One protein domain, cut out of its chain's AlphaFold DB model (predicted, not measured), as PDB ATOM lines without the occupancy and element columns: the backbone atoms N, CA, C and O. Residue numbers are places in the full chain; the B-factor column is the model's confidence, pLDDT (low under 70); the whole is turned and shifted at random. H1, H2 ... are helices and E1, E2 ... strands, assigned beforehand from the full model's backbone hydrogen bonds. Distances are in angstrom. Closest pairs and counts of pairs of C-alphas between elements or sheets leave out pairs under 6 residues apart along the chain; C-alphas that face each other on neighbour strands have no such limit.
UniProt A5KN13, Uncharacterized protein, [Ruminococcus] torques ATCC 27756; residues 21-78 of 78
ATOM      1  N   ASP A  21       4.106  24.499   6.825       97.62
ATOM      2  CA  ASP A  21       3.973  25.795   6.136       97.62
ATOM      3  C   ASP A  21       3.884  27.000   7.084       97.62
ATOM      4  O   ASP A  21       4.166  28.127   6.673       97.62
ATOM      5  N   ASN A  22       3.486  26.761   8.337       96.94
ATOM      6  CA  ASN A  22       3.352  27.778   9.375       96.94
ATOM      7  C   ASN A  22       4.512  27.802  10.379       96.94
ATOM      8  O   ASN A  22       4.534  28.697  11.221       96.94
ATOM      9  N   GLN A  23       5.402  26.806  10.385       96.12
ATOM     10  CA  GLN A  23       6.364  26.594  11.477       96.12
ATOM     11  C   GLN A  23       7.802  26.358  11.014       96.12
ATOM     12  O   GLN A  23       8.691  26.351  11.862       96.12
ATOM     13  N   TYR A  24       8.042  26.118   9.722       96.94
ATOM     14  CA  TYR A  24       9.402  25.918   9.229       96.94
ATOM     15  C   TYR A  24      10.229  27.205   9.367       96.94
ATOM     16  O   TYR A  24       9.706  28.314   9.261       96.94
ATOM     17  N   GLU A  25      11.531  27.034   9.577       96.81
ATOM     18  CA  GLU A  25      12.512  28.117   9.559       96.81
ATOM     19  C   GLU A  25      13.372  27.977   8.296       96.81
ATOM     20  O   GLU A  25      13.651  26.858   7.847       96.81
ATOM     21  N   ASP A  26      13.806  29.092   7.714       96.38
ATOM     22  CA  ASP A  26      14.576  29.104   6.464       96.38
ATOM     23  C   ASP A  26      15.882  28.298   6.582       96.38
ATOM     24  O   ASP A  26      16.296  27.617   5.636       96.38
ATOM     25  N   GLU A  27      16.498  28.289   7.766       97.06
ATOM     26  CA  GLU A  27      17.700  27.513   8.075       97.06
ATOM     27  C   GLU A  27      17.469  26.005   7.954       97.06
ATOM     28  O   GLU A  27      18.421  25.244   7.779       97.06
ATOM     29  N   TRP A  28      16.226  25.526   8.049       97.75
ATOM     30  CA  TRP A  28      15.936  24.103   7.894       97.75
ATOM     31  C   TRP A  28      16.133  23.658   6.452       97.75
ATOM     32  O   TRP A  28      16.563  22.529   6.243       97.75
ATOM     33  N   ILE A  29      15.858  24.514   5.466       98.25
ATOM     34  CA  ILE A  29      15.883  24.158   4.038       98.25
ATOM     35  C   ILE A  29      17.307  23.847   3.562       98.25
ATOM     36  O   ILE A  29      17.514  22.934   2.764       98.25
ATOM     37  N   THR A  30      18.300  24.559   4.097       97.94
ATOM     38  CA  THR A  30      19.708  24.460   3.682       97.94
ATOM     39  C   THR A  30      20.539  23.490   4.526       97.94
ATOM     40  O   THR A  30      21.720  23.285   4.240       97.94
ATOM     41  N   LYS A  31      19.952  22.836   5.540       98.31
ATOM     42  CA  LYS A  31      20.631  21.760   6.282       98.31
ATOM     43  C   LYS A  31      20.939  20.582   5.361       98.31
ATOM     44  O   LYS A  31      20.095  20.158   4.577       98.31
ATOM     45  N   GLU A  32      22.106  19.967   5.545       98.38
ATOM     46  CA  GLU A  32      22.561  18.824   4.737       98.38
ATOM     47  C   GLU A  32      21.541  17.671   4.708       98.38
ATOM     48  O   GLU A  32      21.307  17.047   3.674       98.38
ATOM     49  N   LEU A  33      20.887  17.390   5.841       98.38
ATOM     50  CA  LEU A  33      19.830  16.382   5.894       98.38
ATOM     51  C   LEU A  33      18.629  16.768   5.019       98.38
ATOM     52  O   LEU A  33      18.148  15.927   4.267       98.38
ATOM     53  N   SER A  34      18.179  18.021   5.072       98.44
ATOM     54  CA  SER A  34      17.057  18.519   4.268       98.44
ATOM     55  C   SER A  34      17.363  18.505   2.784       98.44
ATOM     56  O   SER A  34      16.549  18.006   2.016       98.44
ATOM     57  N   ILE A  35      18.557  18.951   2.389       98.69
ATOM     58  CA  ILE A  35      19.011  18.904   0.994       98.69
ATOM     59  C   ILE A  35      18.945  17.466   0.469       98.69
ATOM     60  O   ILE A  35      18.397  17.230  -0.606       98.69
ATOM     61  N   ARG A  36      19.420  16.485   1.250       98.75
ATOM     62  CA  ARG A  36      19.317  15.063   0.882       98.75
ATOM     63  C   ARG A  36      17.869  14.586   0.803       98.75
ATOM     64  O   ARG A  36      17.522  13.903  -0.149       98.75
ATOM     65  N   MET A  37      17.014  14.947   1.760       98.62
ATOM     66  CA  MET A  37      15.597  14.560   1.737       98.62
ATOM     67  C   MET A  37      14.865  15.140   0.517       98.62
ATOM     68  O   MET A  37      14.186  14.397  -0.187       98.62
ATOM     69  N   ILE A  38      15.048  16.432   0.229       98.69
ATOM     70  CA  ILE A  38      14.460  17.125  -0.929       98.69
ATOM     71  C   ILE A  38      14.967  16.500  -2.237       98.69
ATOM     72  O   ILE A  38      14.174  16.217  -3.139       98.69
ATOM     73  N   LYS A  39      16.269  16.204  -2.328       98.69
ATOM     74  CA  LYS A  39      16.852  15.572  -3.513       98.69
ATOM     75  C   LYS A  39      16.359  14.146  -3.719       98.69
ATOM     76  O   LYS A  39      16.032  13.767  -4.841       98.69
ATOM     77  N   GLU A  40      16.294  13.341  -2.667       98.56
ATOM     78  CA  GLU A  40      15.975  11.922  -2.803       98.56
ATOM     79  C   GLU A  40      14.480  11.651  -2.946       98.56
ATOM     80  O   GLU A  40      14.103  10.751  -3.699       98.56
ATOM     81  N   VAL A  41      13.626  12.427  -2.283       98.19
ATOM     82  CA  VAL A  41      12.172  12.214  -2.315       98.19
ATOM     83  C   VAL A  41      11.532  13.000  -3.455       98.19
ATOM     84  O   VAL A  41      10.844  12.409  -4.285       98.19
ATOM     85  N   ASP A  42      11.815  14.301  -3.546       98.19
ATOM     86  CA  ASP A  42      11.162  15.201  -4.511       98.19
ATOM     87  C   ASP A  42      11.960  15.371  -5.808       98.19
ATOM     88  O   ASP A  42      11.518  16.068  -6.723       98.19
ATOM     89  N   LYS A  43      13.155  14.772  -5.896       98.56
ATOM     90  CA  LYS A  43      14.073  14.908  -7.044       98.56
ATOM     91  C   LYS A  43      14.400  16.366  -7.382       98.56
ATOM     92  O   LYS A  43      14.742  16.674  -8.520       98.56
ATOM     93  N   SER A  44      14.309  17.242  -6.384       98.62
ATOM     94  CA  SER A  44      14.459  18.691  -6.520       98.62
ATOM     95  C   SER A  44      15.802  19.156  -5.948       98.62
ATOM     96  O   SER A  44      16.348  18.521  -5.047       98.62
ATOM     97  N   ASP A  45      16.351  20.248  -6.477       98.69
ATOM     98  CA  ASP A  45      17.646  20.803  -6.066       98.69
ATOM     99  C   ASP A  45      17.464  22.080  -5.241       98.69
ATOM    100  O   ASP A  45      16.801  23.022  -5.669       98.69
ATOM    101  N   VAL A  46      18.062  22.132  -4.051       98.56
ATOM    102  CA  VAL A  46      18.033  23.331  -3.201       98.56
ATOM    103  C   VAL A  46      19.091  24.313  -3.692       98.56
ATOM    104  O   VAL A  46      20.280  23.997  -3.674       98.56
ATOM    105  N   ILE A  47      18.670  25.508  -4.106       98.19
ATOM    106  CA  ILE A  47      19.583  26.576  -4.536       98.19
ATOM    107  C   ILE A  47      19.900  27.496  -3.355       98.19
ATOM    108  O   ILE A  47      21.057  27.834  -3.117       98.19
ATOM    109  N   ASN A  48      18.874  27.886  -2.598       97.12
ATOM    110  CA  ASN A  48      18.982  28.585  -1.316       97.12
ATOM    111  C   ASN A  48      17.720  28.323  -0.470       97.12
ATOM    112  O   ASN A  48      16.859  27.542  -0.870       97.12
ATOM    113  N   SER A  49      17.602  28.955   0.701       96.31
ATOM    114  CA  SER A  49      16.476  28.731   1.619       96.31
ATOM    115  C   SER A  49      15.103  29.064   1.028       96.31
ATOM    116  O   SER A  49      14.114  28.440   1.401       96.31
ATOM    117  N   SER A  50      15.030  30.006   0.088       94.50
ATOM    118  CA  SER A  50      13.774  30.465  -0.514       94.50
ATOM    119  C   SER A  50      13.554  29.946  -1.938       94.50
ATOM    120  O   SER A  50      12.488  30.183  -2.503       94.50
ATOM    121  N   LEU A  51      14.544  29.266  -2.531       97.75
ATOM    122  CA  LEU A  51      14.526  28.841  -3.929       97.75
ATOM    123  C   LEU A  51      14.968  27.386  -4.075       97.75
ATOM    124  O   LEU A  51      16.129  27.030  -3.848       97.75
ATOM    125  N   ILE A  52      14.030  26.565  -4.534       98.69
ATOM    126  CA  ILE A  52      14.214  25.144  -4.812       98.69
ATOM    127  C   ILE A  52      13.827  24.902  -6.271       98.69
ATOM    128  O   ILE A  52      12.792  25.369  -6.747       98.69
ATOM    129  N   GLN A  53      14.669  24.183  -7.004       98.69
ATOM    130  CA  GLN A  53      14.431  23.832  -8.392       98.69
ATOM    131  C   GLN A  53      13.779  22.451  -8.472       98.69
ATOM    132  O   GLN A  53      14.440  21.427  -8.300       98.69
ATOM    133  N   SER A  54      12.482  22.424  -8.765       98.25
ATOM    134  CA  SER A  54      11.748  21.200  -9.065       98.25
ATOM    135  C   SER A  54      11.859  20.852 -10.553       98.25
ATOM    136  O   SER A  54      11.699  21.735 -11.403       98.25
ATOM    137  N   PRO A  55      12.067  19.571 -10.906       97.56
ATOM    138  CA  PRO A  55      12.020  19.131 -12.299       97.56
ATOM    139  C   PRO A  55      10.596  19.140 -12.878       97.56
ATOM    140  O   PRO A  55      10.442  19.123 -14.094       97.56
ATOM    141  N   VAL A  56       9.561  19.159 -12.027       96.69
ATOM    142  CA  VAL A  56       8.150  19.113 -12.447       96.69
ATOM    143  C   VAL A  56       7.503  20.492 -12.372       96.69
ATOM    144  O   VAL A  56       6.815  20.899 -13.303       96.69
ATOM    145  N   LEU A  57       7.722  21.217 -11.271       97.31
ATOM    146  CA  LEU A  57       7.048  22.492 -10.997       97.31
ATOM    147  C   LEU A  57       7.895  23.723 -11.357       97.31
ATOM    148  O   LEU A  57       7.413  24.847 -11.257       97.31
ATOM    149  N   GLY A  58       9.145  23.529 -11.785       97.56
ATOM    150  CA  GLY A  58      10.082  24.625 -12.003       97.56
ATOM    151  C   GLY A  58      10.587  25.208 -10.683       97.56
ATOM    152  O   GLY A  58      10.862  24.476  -9.734       97.56
ATOM    153  N   THR A  59      10.758  26.525 -10.626       98.00
ATOM    154  CA  THR A  59      11.207  27.207  -9.407       98.00
ATOM    155  C   THR A  59      10.077  27.278  -8.386       98.00
ATOM    156  O   THR A  59       9.023  27.846  -8.668       98.00
ATOM    157  N   ILE A  60      10.315  26.732  -7.195       98.38
ATOM    158  CA  ILE A  60       9.352  26.689  -6.095       98.38
ATOM    159  C   ILE A  60       9.968  27.169  -4.775       98.38
ATOM    160  O   ILE A  60      11.192  27.225  -4.627       98.38
ATOM    161  N   SER A  61       9.114  27.491  -3.804       97.56
ATOM    162  CA  SER A  61       9.504  27.744  -2.418       97.56
ATOM    163  C   SER A  61       9.395  26.463  -1.575       97.56
ATOM    164  O   SER A  61       8.960  25.409  -2.043       97.56
ATOM    165  N   ALA A  62       9.749  26.546  -0.290       97.38
ATOM    166  CA  ALA A  62       9.587  25.437   0.651       97.38
ATOM    167  C   ALA A  62       8.119  24.991   0.835       97.38
ATOM    168  O   ALA A  62       7.861  23.845   1.211       97.38
ATOM    169  N   LYS A  63       7.144  25.869   0.557       97.06
ATOM    170  CA  LYS A  63       5.712  25.567   0.714       97.06
ATOM    171  C   LYS A  63       5.174  24.630  -0.357       97.06
ATOM    172  O   LYS A  63       4.166  23.968  -0.128       97.06
ATOM    173  N   GLU A  64       5.840  24.508  -1.495       97.81
ATOM    174  CA  GLU A  64       5.428  23.582  -2.553       97.81
ATOM    175  C   GLU A  64       6.169  22.235  -2.486       97.81
ATOM    176  O   GLU A  64       5.930  21.370  -3.326       97.81
ATOM    177  N   LEU A  65       7.026  22.021  -1.476       98.12
ATOM    178  CA  LEU A  65       7.606  20.704  -1.201       98.12
ATOM    179  C   LEU A  65       6.512  19.661  -0.954       98.12
ATOM    180  O   LEU A  65       5.434  19.964  -0.425       98.12
ATOM    181  N   SER A  66       6.799  18.404  -1.285       98.00
ATOM    182  CA  SER A  66       5.844  17.325  -1.069       98.00
ATOM    183  C   SER A  66       5.516  17.148   0.413       98.00
ATOM    184  O   SER A  66       6.327  17.396   1.312       98.00
ATOM    185  N   GLY A  67       4.312  16.637   0.688       97.88
ATOM    186  CA  GLY A  67       3.906  16.302   2.053       97.88
ATOM    187  C   GLY A  67       4.861  15.312   2.731       97.88
ATOM    188  O   GLY A  67       5.072  15.400   3.941       97.88
ATOM    189  N   SER A  68       5.486  14.417   1.959       97.56
ATOM    190  CA  SER A  68       6.473  13.449   2.447       97.56
ATOM    191  C   SER A  68       7.742  14.137   2.948       97.56
ATOM    192  O   SER A  68       8.160  13.882   4.078       97.56
ATOM    193  N   VAL A  69       8.322  15.053   2.164       98.25
ATOM    194  CA  VAL A  69       9.503  15.828   2.583       98.25
ATOM    195  C   VAL A  69       9.183  16.677   3.805       98.25
ATOM    196  O   VAL A  69       9.914  16.615   4.794       98.25
ATOM    197  N   LYS A  70       8.057  17.399   3.792       98.38
ATOM    198  CA  LYS A  70       7.615  18.205   4.941       98.38
ATOM    199  C   LYS A  70       7.478  17.361   6.209       98.38
ATOM    200  O   LYS A  70       7.928  17.770   7.275       98.38
ATOM    201  N   THR A  71       6.914  16.157   6.094       97.31
ATOM    202  CA  THR A  71       6.776  15.224   7.224       97.31
ATOM    203  C   THR A  71       8.138  14.781   7.758       97.31
ATOM    204  O   THR A  71       8.359  14.825   8.966       97.31
ATOM    205  N   LEU A  72       9.074  14.404   6.882       97.38
ATOM    206  CA  LEU A  72      10.422  14.004   7.297       97.38
ATOM    207  C   LEU A  72      11.187  15.153   7.965       97.38
ATOM    208  O   LEU A  72      11.848  14.943   8.979       97.38
ATOM    209  N   MET A  73      11.061  16.372   7.437       97.75
ATOM    210  CA  MET A  73      11.672  17.562   8.032       97.75
ATOM    211  C   MET A  73      11.098  17.860   9.419       97.75
ATOM    212  O   MET A  73      11.864  18.143  10.337       97.75
ATOM    213  N   LEU A  74       9.780  17.733   9.603       97.12
ATOM    214  CA  LEU A  74       9.164  17.870  10.924       97.12
ATOM    215  C   LEU A  74       9.687  16.819  11.904       97.12
ATOM    216  O   LEU A  74      10.035  17.173  13.018       97.12
ATOM    217  N   MET A  75       9.828  15.560  11.483       94.50
ATOM    218  CA  MET A  75      10.409  14.511  12.334       94.50
ATOM    219  C   MET A  75      11.883  14.755  12.688       94.50
ATOM    220  O   MET A  75      12.363  14.243  13.696       94.50
ATOM    221  N   ALA A  76      12.622  15.475  11.841       95.94
ATOM    222  CA  ALA A  76      14.044  15.739  12.041       95.94
ATOM    223  C   ALA A  76      14.315  16.948  12.948       95.94
ATOM    224  O   ALA A  76      15.351  16.981  13.615       95.94
ATOM    225  N   PHE A  77      13.430  17.949  12.946       95.50
ATOM    226  CA  PHE A  77      13.694  19.249  13.573       95.50
ATOM    227  C   PHE A  77      12.667  19.676  14.626       95.50
ATOM    228  O   PHE A  77      12.881  20.702  15.273       95.50
ATOM    229  N   LYS A  78      11.588  18.912  14.827       87.56
ATOM    230  CA  LYS A  78      10.559  19.177  15.837       87.56
ATOM    231  C   LYS A  78      10.379  17.998  16.783       87.56
ATOM    232  O   LYS A  78      10.279  18.275  17.999       87.56
TER     233      LYS A  78
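This is residues 21 to 78 of the 78 residues of an uncharacterized protein of [Ruminococcus] torques ATCC 27756 (UniProt A5KN13). A small antiparallel sheet, E1 - E2 - E3, makes one end; H2 packs on one face, H3 runs beside H2 and away from the sheet, and short H1 is near both. The 58 printed residues have three named helices and three named strands, H1 H2 E1 E2 E3 H3. The class is mixed, the whole compact, with radius of gyration of the C-alphas 9.9 A and spans 28 by 19 by 19 A.

E1 is residues 45 to 48, E2 51 to 54, E3 58 to 60. H1, residues 26 to 29, begins at C-alpha 26 (14.576, 29.104, 6.464). H2, residues 32 to 42, is 15.1 A long; H3, residues 67 to 77, is 15.4 A, ending at C-alpha 77 (13.694, 19.249, 13.573).

The strands form a meander, each the antiparallel neighbour of the one before; N 45 and O 53 are 2.9 A apart, N 54 and O 58 2.8 A, both within hydrogen-bond range. H2 is on the sheet, height 7.4 A, over none of its strands: two layers, a helix on one face. H2 and H3 touch, closest C-alphas Ile 38 and Val 69, 6.2 A, at a shallow tilt of 16 degrees, opposite ways. H1 only grazes the sheet. In H2 and H3 every O i to N i+4 pair is within hydrogen-bond range; H1 is too short for one.

The farthest C-alphas, Val 56 and Lys 78, are 28.4 A apart. The printed part has no cut, no long link, and no printed residue is under 70 in pLDDT.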